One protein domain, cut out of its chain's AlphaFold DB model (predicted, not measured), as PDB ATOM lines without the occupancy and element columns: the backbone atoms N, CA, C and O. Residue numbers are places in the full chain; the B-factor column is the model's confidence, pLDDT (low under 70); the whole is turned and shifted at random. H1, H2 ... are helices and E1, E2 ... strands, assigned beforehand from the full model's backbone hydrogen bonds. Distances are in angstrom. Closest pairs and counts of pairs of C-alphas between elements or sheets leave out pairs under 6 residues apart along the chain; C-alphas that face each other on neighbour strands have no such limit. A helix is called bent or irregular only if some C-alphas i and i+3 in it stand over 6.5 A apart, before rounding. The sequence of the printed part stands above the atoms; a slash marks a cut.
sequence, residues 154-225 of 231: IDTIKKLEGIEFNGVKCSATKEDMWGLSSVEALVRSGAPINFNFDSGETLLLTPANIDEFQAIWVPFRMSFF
ATOM      1  N   ILE A 154     154.517 163.254 163.825       85.81
ATOM      2  CA  ILE A 154     153.380 162.917 164.703       85.81
ATOM      3  C   ILE A 154     152.205 162.340 163.899       85.81
ATOM      4  O   ILE A 154     151.646 161.311 164.275       85.81
ATOM      5  N   ASP A 155     151.843 162.964 162.776       85.25
ATOM      6  CA  ASP A 155     150.775 162.490 161.891       85.25
ATOM      7  C   ASP A 155     151.133 161.144 161.234       85.25
ATOM      8  O   ASP A 155     150.238 160.365 160.917       85.25
ATOM      9  N   THR A 156     152.423 160.842 161.041       86.12
ATOM     10  CA  THR A 156     152.884 159.538 160.529       86.12
ATOM     11  C   THR A 156     152.769 158.455 161.600       86.12
ATOM     12  O   THR A 156     152.212 157.394 161.329       86.12
ATOM     13  N   ILE A 157     153.205 158.746 162.831       86.62
ATOM     14  CA  ILE A 157     153.077 157.849 163.991       86.62
ATOM     15  C   ILE A 157     151.600 157.514 164.238       86.62
ATOM     16  O   ILE A 157     151.228 156.344 164.245       86.62
ATOM     17  N   LYS A 158     150.732 158.529 164.326       87.31
ATOM     18  CA  LYS A 158     149.293 158.339 164.579       87.31
ATOM     19  C   LYS A 158     148.575 157.568 163.473       87.31
ATOM     20  O   LYS A 158     147.665 156.797 163.764       87.31
ATOM     21  N   LYS A 159     148.970 157.745 162.206       88.50
ATOM     22  CA  LYS A 159     148.433 156.936 161.098       88.50
ATOM     23  C   LYS A 159     148.789 155.462 161.240       88.50
ATOM     24  O   LYS A 159     147.953 154.641 160.883       88.50
ATOM     25  N   LEU A 160     149.981 155.146 161.744       90.38
ATOM     26  CA  LEU A 160     150.448 153.775 161.947       90.38
ATOM     27  C   LEU A 160     149.850 153.127 163.209       90.38
ATOM     28  O   LEU A 160     149.512 151.948 163.181       90.38
ATOM     29  N   GLU A 161     149.669 153.892 164.291       89.81
ATOM     30  CA  GLU A 161     148.981 153.431 165.511       89.81
ATOM     31  C   GLU A 161     147.513 153.061 165.247       89.81
ATOM     32  O   GLU A 161     147.018 152.072 165.793       89.81
ATOM     33  N   GLY A 162     146.847 153.820 164.371       90.94
ATOM     34  CA  GLY A 162     145.516 153.505 163.866       90.94
ATOM     35  C   GLY A 162     144.377 153.740 164.862       90.94
ATOM     36  O   GLY A 162     144.510 154.465 165.848       90.94
ATOM     37  N   ILE A 163     143.236 153.110 164.582       93.50
ATOM     38  CA  ILE A 163     142.102 152.989 165.511       93.50
ATOM     39  C   ILE A 163     141.774 151.528 165.778       93.50
ATOM     40  O   ILE A 163     141.973 150.673 164.920       93.50
ATOM     41  N   GLU A 164     141.224 151.240 166.949       95.94
ATOM     42  CA  GLU A 164     140.782 149.893 167.285       95.94
ATOM     43  C   GLU A 164     139.372 149.611 166.742       95.94
ATOM     44  O   GLU A 164     138.434 150.373 166.981       95.94
ATOM     45  N   PHE A 165     139.216 148.492 166.034       96.50
ATOM     46  CA  PHE A 165     137.925 147.939 165.627       96.50
ATOM     47  C   PHE A 165     137.918 146.433 165.873       96.50
ATOM     48  O   PHE A 165     138.758 145.719 165.332       96.50
ATOM     49  N   ASN A 166     136.980 145.933 166.681       94.12
ATOM     50  CA  ASN A 166     136.880 144.508 167.032       94.12
ATOM     51  C   ASN A 166     138.212 143.892 167.527       94.12
ATOM     52  O   ASN A 166     138.528 142.749 167.198       94.12
ATOM     53  N   GLY A 167     139.001 144.653 168.296       92.88
ATOM     54  CA  GLY A 167     140.317 144.242 168.806       92.88
ATOM     55  C   GLY A 167     141.481 144.375 167.813       92.88
ATOM     56  O   GLY A 167     142.605 144.025 168.156       92.88
ATOM     57  N   VAL A 168     141.238 144.878 166.597       93.75
ATOM     58  CA  VAL A 168     142.242 145.038 165.533       93.75
ATOM     59  C   VAL A 168     142.640 146.507 165.379       93.75
ATOM     60  O   VAL A 168     141.773 147.365 165.189       93.75
ATOM     61  N   LYS A 169     143.946 146.813 165.408       94.44
ATOM     62  CA  LYS A 169     144.467 148.170 165.152       94.44
ATOM     63  C   LYS A 169     144.546 148.461 163.656       94.44
ATOM     64  O   LYS A 169     145.449 148.009 162.956       94.44
ATOM     65  N   CYS A 170     143.595 149.249 163.186       94.62
ATOM     66  CA  CYS A 170     143.399 149.615 161.793       94.62
ATOM     67  C   CYS A 170     144.118 150.937 161.493       94.62
ATOM     68  O   CYS A 170     143.614 152.011 161.843       94.62
ATOM     69  N   SER A 171     145.295 150.873 160.866       95.44
ATOM     70  CA  SER A 171     146.047 152.060 160.448       95.44
ATOM     71  C   SER A 171     145.356 152.830 159.307       95.44
ATOM     72  O   SER A 171     144.344 152.408 158.733       95.44
ATOM     73  N   ALA A 172     145.851 154.039 159.039       93.75
ATOM     74  CA  ALA A 172     145.377 154.925 157.977       93.75
ATOM     75  C   ALA A 172     146.549 155.499 157.162       93.75
ATOM     76  O   ALA A 172     146.620 156.708 156.898       93.75
ATOM     77  N   THR A 173     147.494 154.637 156.780       92.62
ATOM     78  CA  THR A 173     148.546 154.985 155.819       92.62
ATOM     79  C   THR A 173     147.957 155.227 154.426       92.62
ATOM     80  O   THR A 173     146.755 155.079 154.173       92.62
ATOM     81  N   LYS A 174     148.798 155.663 153.487       90.94
ATOM     82  CA  LYS A 174     148.360 155.924 152.112       90.94
ATOM     83  C   LYS A 174     147.986 154.618 151.406       90.94
ATOM     84  O   LYS A 174     147.007 154.568 150.664       90.94
ATOM     85  N   GLU A 175     148.748 153.581 151.712       93.19
ATOM     86  CA  GLU A 175     148.642 152.210 151.253       93.19
ATOM     87  C   GLU A 175     147.374 151.553 151.822       93.19
ATOM     88  O   GLU A 175     146.569 151.052 151.034       93.19
ATOM     89  N   ASP A 176     147.104 151.689 153.131       94.44
ATOM     90  CA  ASP A 176     145.845 151.251 153.760       94.44
ATOM     91  C   ASP A 176     144.628 151.868 153.059       94.44
ATOM     92  O   ASP A 176     143.660 151.183 152.726       94.44
ATOM     93  N   MET A 177     144.671 153.184 152.810       93.50
ATOM     94  CA  MET A 177     143.545 153.898 152.209       93.50
ATOM     95  C   MET A 177     143.251 153.452 150.780       93.50
ATOM     96  O   MET A 177     142.083 153.326 150.404       93.50
ATOM     97  N   TRP A 178     144.291 153.223 149.983       94.19
ATOM     98  CA  TRP A 178     144.153 152.713 148.624       94.19
ATOM     99  C   TRP A 178     143.721 151.246 148.603       94.19
ATOM    100  O   TRP A 178     142.852 150.883 147.808       94.19
ATOM    101  N   GLY A 179     144.270 150.422 149.499       94.62
ATOM    102  CA  GLY A 179     143.885 149.025 149.667       94.62
ATOM    103  C   GLY A 179     142.408 148.885 150.034       94.62
ATOM    104  O   GLY A 179     141.663 148.221 149.310       94.62
ATOM    105  N   LEU A 180     141.958 149.569 151.091       94.38
ATOM    106  CA  LEU A 180     140.572 149.517 151.564       94.38
ATOM    107  C   LEU A 180     139.574 149.965 150.495       94.38
ATOM    108  O   LEU A 180     138.615 149.246 150.219       94.38
ATOM    109  N   SER A 181     139.823 151.097 149.825       94.69
ATOM    110  CA  SER A 181     138.956 151.551 148.728       94.69
ATOM    111  C   SER A 181     138.966 150.614 147.510       94.69
ATOM    112  O   SER A 181     137.992 150.599 146.762       94.69
ATOM    113  N   SER A 182     140.014 149.805 147.319       95.44
ATOM    114  CA  SER A 182     140.062 148.797 146.248       95.44
ATOM    115  C   SER A 182     139.261 147.533 146.584       95.44
ATOM    116  O   SER A 182     138.708 146.908 145.678       95.44
ATOM    117  N   VAL A 183     139.177 147.148 147.864       95.38
ATOM    118  CA  VAL A 183     138.453 145.937 148.299       95.38
ATOM    119  C   VAL A 183     137.000 146.193 148.704       95.38
ATOM    120  O   VAL A 183     136.196 145.263 148.658       95.38
ATOM    121  N   GLU A 184     136.626 147.428 149.058       95.25
ATOM    122  CA  GLU A 184     135.303 147.761 149.611       95.25
ATOM    123  C   GLU A 184     134.135 147.265 148.741       95.25
ATOM    124  O   GLU A 184     133.216 146.620 149.247       95.25
ATOM    125  N   ALA A 185     134.176 147.508 147.427       95.81
ATOM    126  CA  ALA A 185     133.118 147.072 146.513       95.81
ATOM    127  C   ALA A 185     132.973 145.538 146.466       95.81
ATOM    128  O   ALA A 185     131.860 145.022 146.363       95.81
ATOM    129  N   LEU A 186     134.087 144.807 146.590       96.12
ATOM    130  CA  LEU A 186     134.099 143.347 146.620       96.12
ATOM    131  C   LEU A 186     133.525 142.823 147.949       96.12
ATOM    132  O   LEU A 186     132.650 141.953 147.918       96.12
ATOM    133  N   VAL A 187     133.893 143.434 149.084       97.31
ATOM    134  CA  VAL A 187     133.291 143.136 150.400       97.31
ATOM    135  C   VAL A 187     131.782 143.360 150.376       97.31
ATOM    136  O   VAL A 187     131.020 142.458 150.717       97.31
ATOM    137  N   ARG A 188     131.328 144.522 149.892       96.56
ATOM    138  CA  ARG A 188     129.897 144.857 149.781       96.56
ATOM    139  C   ARG A 188     129.125 143.926 148.845       96.56
ATOM    140  O   ARG A 188     127.926 143.747 149.035       96.56
ATOM    141  N   SER A 189     129.790 143.305 147.868       96.75
ATOM    142  CA  SER A 189     129.156 142.341 146.955       96.75
ATOM    143  C   SER A 189     128.902 140.951 147.563       96.75
ATOM    144  O   SER A 189     128.238 140.131 146.932       96.75
ATOM    145  N   GLY A 190     129.407 140.680 148.774       96.56
ATOM    146  CA  GLY A 190     129.227 139.401 149.472       96.56
ATOM    147  C   GLY A 190     130.523 138.651 149.795       96.56
ATOM    148  O   GLY A 190     130.468 137.647 150.500       96.56
ATOM    149  N   ALA A 191     131.678 139.103 149.295       96.50
ATOM    150  CA  ALA A 191     132.944 138.378 149.409       96.50
ATOM    151  C   ALA A 191     133.756 138.829 150.645       96.50
ATOM    152  O   ALA A 191     134.268 139.947 150.647       96.50
ATOM    153  N   PRO A 192     133.911 137.997 151.693       96.56
ATOM    154  CA  PRO A 192     134.718 138.356 152.857       96.56
ATOM    155  C   PRO A 192     136.213 138.416 152.510       96.56
ATOM    156  O   PRO A 192     136.711 137.589 151.744       96.56
ATOM    157  N   ILE A 193     136.935 139.381 153.087       97.69
ATOM    158  CA  ILE A 193     138.352 139.649 152.796       97.69
ATOM    159  C   ILE A 193     139.119 139.871 154.099       97.69
ATOM    160  O   ILE A 193     138.737 140.710 154.909       97.69
ATOM    161  N   ASN A 194     140.238 139.167 154.266       97.69
ATOM    162  CA  ASN A 194     141.246 139.509 155.267       97.69
ATOM    163  C   ASN A 194     142.072 140.684 154.734       97.69
ATOM    164  O   ASN A 194     142.818 140.522 153.766       97.69
ATOM    165  N   PHE A 195     141.895 141.862 155.326       97.31
ATOM    166  CA  PHE A 195     142.661 143.057 154.999       97.31
ATOM    167  C   PHE A 195     143.827 143.207 155.976       97.31
ATOM    168  O   PHE A 195     143.608 143.246 157.186       97.31
ATOM    169  N   ASN A 196     145.046 143.296 155.447       97.00
ATOM    170  CA  ASN A 196     146.254 143.511 156.236       97.00
ATOM    171  C   ASN A 196     146.559 145.008 156.262       97.00
ATOM    172  O   ASN A 196     146.672 145.622 155.201       97.00
ATOM    173  N   PHE A 197     146.697 145.558 157.459       96.44
ATOM    174  CA  PHE A 197     147.064 146.947 157.696       96.44
ATOM    175  C   PHE A 197     148.584 147.113 157.784       96.44
ATOM    176  O   PHE A 197     149.288 146.203 158.230       96.44
ATOM    177  N   ASP A 198     149.091 148.298 157.445       94.06
ATOM    178  CA  ASP A 198     150.507 148.653 157.641       94.06
ATOM    179  C   ASP A 198     150.936 148.644 159.125       94.06
ATOM    180  O   ASP A 198     152.123 148.515 159.424       94.06
ATOM    181  N   SER A 199     149.983 148.707 160.067       90.56
ATOM    182  CA  SER A 199     150.201 148.423 161.497       90.56
ATOM    183  C   SER A 199     150.717 147.000 161.780       90.56
ATOM    184  O   SER A 199     151.223 146.738 162.871       90.56
ATOM    185  N   GLY A 200     150.586 146.081 160.814       92.62
ATOM    186  CA  GLY A 200     150.901 144.656 160.927       92.62
ATOM    187  C   GLY A 200     149.706 143.774 161.300       92.62
ATOM    188  O   GLY A 200     149.823 142.550 161.274       92.62
ATOM    189  N   GLU A 201     148.555 144.370 161.621       95.62
ATOM    190  CA  GLU A 201     147.348 143.651 162.032       95.62
ATOM    191  C   GLU A 201     146.444 143.256 160.848       95.62
ATOM    192  O   GLU A 201     146.494 143.847 159.768       95.62
ATOM    193  N   THR A 202     145.577 142.255 161.044       96.94
ATOM    194  CA  THR A 202     144.651 141.752 160.009       96.94
ATOM    195  C   THR A 202     143.191 141.842 160.452       96.94
ATOM    196  O   THR A 202     142.814 141.257 161.466       96.94
ATOM    197  N   LEU A 203     142.340 142.498 159.657       97.31
ATOM    198  CA  LEU A 203     140.891 142.572 159.882       97.31
ATOM    199  C   LEU A 203     140.123 141.742 158.850       97.31
ATOM    200  O   LEU A 203     140.264 141.945 157.645       97.31
ATOM    201  N   LEU A 204     139.228 140.869 159.318       98.00
ATOM    202  CA  LEU A 204     138.237 140.220 158.462       98.00
ATOM    203  C   LEU A 204     137.090 141.196 158.150       98.00
ATOM    204  O   LEU A 204     136.178 141.405 158.957       98.00
ATOM    205  N   LEU A 205     137.125 141.775 156.953       97.69
ATOM    206  CA  LEU A 205     136.049 142.590 156.400       97.69
ATOM    207  C   LEU A 205     134.974 141.693 155.783       97.69
ATOM    208  O   LEU A 205     135.258 140.768 155.021       97.69
ATOM    209  N   THR A 206     133.719 141.986 156.100       98.19
ATOM    210  CA  THR A 206     132.536 141.235 155.670       98.19
ATOM    211  C   THR A 206     131.407 142.202 155.299       98.19
ATOM    212  O   THR A 206     131.402 143.342 155.775       98.19
ATOM    213  N   PRO A 207     130.393 141.765 154.529       97.56
ATOM    214  CA  PRO A 207     129.200 142.577 154.276       97.56
ATOM    215  C   PRO A 207     128.497 143.063 155.553       97.56
ATOM    216  O   PRO A 207     127.803 144.070 155.514       97.56
ATOM    217  N   ALA A 208     128.661 142.346 156.672       97.75
ATOM    218  CA  ALA A 208     127.992 142.636 157.935       97.75
ATOM    219  C   ALA A 208     128.701 143.700 158.794       97.75
ATOM    220  O   ALA A 208     128.039 144.320 159.615       97.75
ATOM    221  N   ASN A 209     130.015 143.913 158.626       97.44
ATOM    222  CA  ASN A 209     130.803 144.822 159.477       97.44
ATOM    223  C   ASN A 209     131.453 146.001 158.727       97.44
ATOM    224  O   ASN A 209     131.961 146.919 159.370       97.44
ATOM    225  N   ILE A 210     131.437 146.007 157.387       97.00
ATOM    226  CA  ILE A 210     132.113 147.037 156.582       97.00
ATOM    227  C   ILE A 210     131.565 148.452 156.832       97.00
ATOM    228  O   ILE A 210     132.343 149.401 156.857       97.00
ATOM    229  N   ASP A 211     130.259 148.607 157.062       97.00
ATOM    230  CA  ASP A 211     129.653 149.918 157.328       97.00
ATOM    231  C   ASP A 211     129.975 150.447 158.731       97.00
ATOM    232  O   ASP A 211     130.306 151.623 158.877       97.00
ATOM    233  N   GLU A 212     129.968 149.580 159.747       97.44
ATOM    234  CA  GLU A 212     130.388 149.930 161.111       97.44
ATOM    235  C   GLU A 212     131.870 150.329 161.146       97.44
ATOM    236  O   GLU A 212     132.232 151.340 161.750       97.44
ATOM    237  N   PHE A 213     132.718 149.592 160.418       97.19
ATOM    238  CA  PHE A 213     134.132 149.917 160.251       97.19
ATOM    239  C   PHE A 213     134.340 151.276 159.561       97.19
ATOM    240  O   PHE A 213     135.063 152.131 160.074       97.19
ATOM    241  N   GLN A 214     133.688 151.518 158.416       96.44
ATOM    242  CA  GLN A 214     133.814 152.793 157.696       96.44
ATOM    243  C   GLN A 214     133.297 153.976 158.535       96.44
ATOM    244  O   GLN A 214     133.892 155.054 158.490       96.44
ATOM    245  N   ALA A 215     132.249 153.780 159.345       96.00
ATOM    246  CA  ALA A 215     131.690 154.820 160.209       96.00
ATOM    247  C   ALA A 215     132.690 155.370 161.245       96.00
ATOM    248  O   ALA A 215     132.595 156.546 161.597       96.00
ATOM    249  N   ILE A 216     133.666 154.568 161.692       96.00
ATOM    250  CA  ILE A 216     134.733 155.013 162.609       96.00
ATOM    251  C   ILE A 216     136.046 155.346 161.885       96.00
ATOM    252  O   ILE A 216     136.713 156.329 162.220       96.00
ATOM    253  N   TRP A 217     136.404 154.583 160.849       95.12
ATOM    254  CA  TRP A 217     137.690 154.716 160.164       95.12
ATOM    255  C   TRP A 217     137.729 155.898 159.183       95.12
ATOM    256  O   TRP A 217     138.771 156.543 159.036       95.12
ATOM    257  N   VAL A 218     136.594 156.274 158.573       94.00
ATOM    258  CA  VAL A 218     136.533 157.467 157.710       94.00
ATOM    259  C   VAL A 218     136.740 158.767 158.502       94.00
ATOM    260  O   VAL A 218     137.614 159.538 158.099       94.00
ATOM    261  N   PRO A 219     136.041 159.039 159.625       93.19
ATOM    262  CA  PRO A 219     136.340 160.208 160.455       93.19
ATOM    263  C   PRO A 219     137.793 160.241 160.941       93.19
ATOM    264  O   PRO A 219     138.431 161.294 160.875       93.19
ATOM    265  N   PHE A 220     138.339 159.089 161.351       92.88
ATOM    266  CA  PHE A 220     139.734 158.976 161.777       92.88
ATOM    267  C   PHE A 220     140.713 159.398 160.677       92.88
ATOM    268  O   PHE A 220     141.470 160.351 160.881       92.88
ATOM    269  N   ARG A 221     140.669 158.776 159.486       92.06
ATOM    270  CA  ARG A 221     141.598 159.139 158.399       92.06
ATOM    271  C   ARG A 221     141.439 160.599 157.967       92.06
ATOM    272  O   ARG A 221     142.430 161.250 157.653       92.06
ATOM    273  N   MET A 222     140.211 161.128 157.981       89.50
ATOM    274  CA  MET A 222     139.923 162.510 157.581       89.50
ATOM    275  C   MET A 222     140.506 163.552 158.544       89.50
ATOM    276  O   MET A 222     140.802 164.665 158.108       89.50
ATOM    277  N   SER A 223     140.745 163.202 159.815       87.81
ATOM    278  CA  SER A 223     141.375 164.110 160.789       87.81
ATOM    279  C   SER A 223     142.762 164.606 160.340       87.81
ATOM    280  O   SER A 223     143.102 165.776 160.543       87.81
ATOM    281  N   PHE A 224     143.512 163.765 159.617       84.69
ATOM    282  CA  PHE A 224     144.836 164.078 159.066       84.69
ATOM    283  C   PHE A 224     144.812 164.972 157.809       84.69
ATOM    284  O   PHE A 224     145.875 165.347 157.316       84.69
ATOM    285  N   PHE A 225     143.632 165.305 157.274       81.25
ATOM    286  CA  PHE A 225     143.454 166.085 156.039       81.25
ATOM    287  C   PHE A 225     142.783 167.447 156.273       81.25
ATOM    288  O   PHE A 225     142.193 168.026 155.360       81.25
TER     289      PHE A 225
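What this domain is: This is residues 154 to 225 of the 231 residues of an uncharacterized protein of Shewanella sp. SG44-6 (UniProt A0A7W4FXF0). Two small strand hairpins, E1 with E2 and E3 with E4, lie next to each other, meeting through E2 and E4, and cover two longer helices that run opposite ways at a shallow tilt: H2 packs on E3 and E4, and H3 packs mainly on E1. The short helix H1 lies at one end of the long axis, and the turn around Gly 190 lies at the other. The printed part has 72 residues, with three named helices and four named strands in the order H1, E1, E2, H2, E3, E4, H3, and its class is mixed, helices and strands. The two sheets, E1 - E2 and E3 - E4, are both antiparallel. The whole is compact, with a radius of gyration of the C-alphas of 11.4 A, and elongated, spanning 37 by 22 by 19 A.

How they stand to each other: E3, residues 193 to 196, and E4, residues 202 to 205, form an antiparallel hairpin at 151 degrees, with N 195 and O 203 within hydrogen-bond range at 2.8 A. H2, residues 174 to 188, comes closest to E3 at the C-alphas of Val 187 and Ile 193, 6.6 A apart. E2, residues 168 to 170, comes closest to E4 at the C-alphas of Val 168 and Leu 203, 6.3 A apart. E1, residues 163 to 165, forms the other antiparallel hairpin with E2, at 136 degrees, with N 170 and O 163 within hydrogen-bond range at 2.8 A. H3, residues 210 to 223, comes closest to E1 at the C-alphas of Phe 165 and Phe 213, 6.9 A apart. H2 and H3 only just touch, with 3 pairs of C-alphas within 8 A, made by residues 184 to 188 of H2 and residue 210 of H3 alone; their closest C-alphas, of Val 187 and Ile 210, are 7.4 A apart, and they run opposite ways at a shallow tilt of 23 degrees. H1, residues 154 to 161, is close to H3 but not clearly touching, the C-alphas of Lys 159 and Arg 221 being 7.7 A apart. Among the pairs that are apart are H1 and H2, and E3 and H3. In H1 every O i to N i+4 pair is within hydrogen-bond range; in H2 it is 9 of 11, in H3 8 of 10.

Where its parts are: H1 begins at C-alpha 154 (153.380, 162.917, 164.703) and is 10.5 A long. H2 begins at C-alpha 174 (148.360, 155.924, 152.112), is 21.7 A long, and is irregular, with C-alphas 182 and 185 7.2 A apart. E3 and E4 are each 9.4 A long. H3 is 19.9 A long and ends at C-alpha 223 (141.375, 164.110, 160.789).

The domain as a whole: The two C-alphas farthest apart, of Ile 154 and Gly 190, are 37.0 A apart. The printed part has no cut, and each link between named elements is tight. The mean pLDDT of the printed part is 93.9, and no printed residue is under 70.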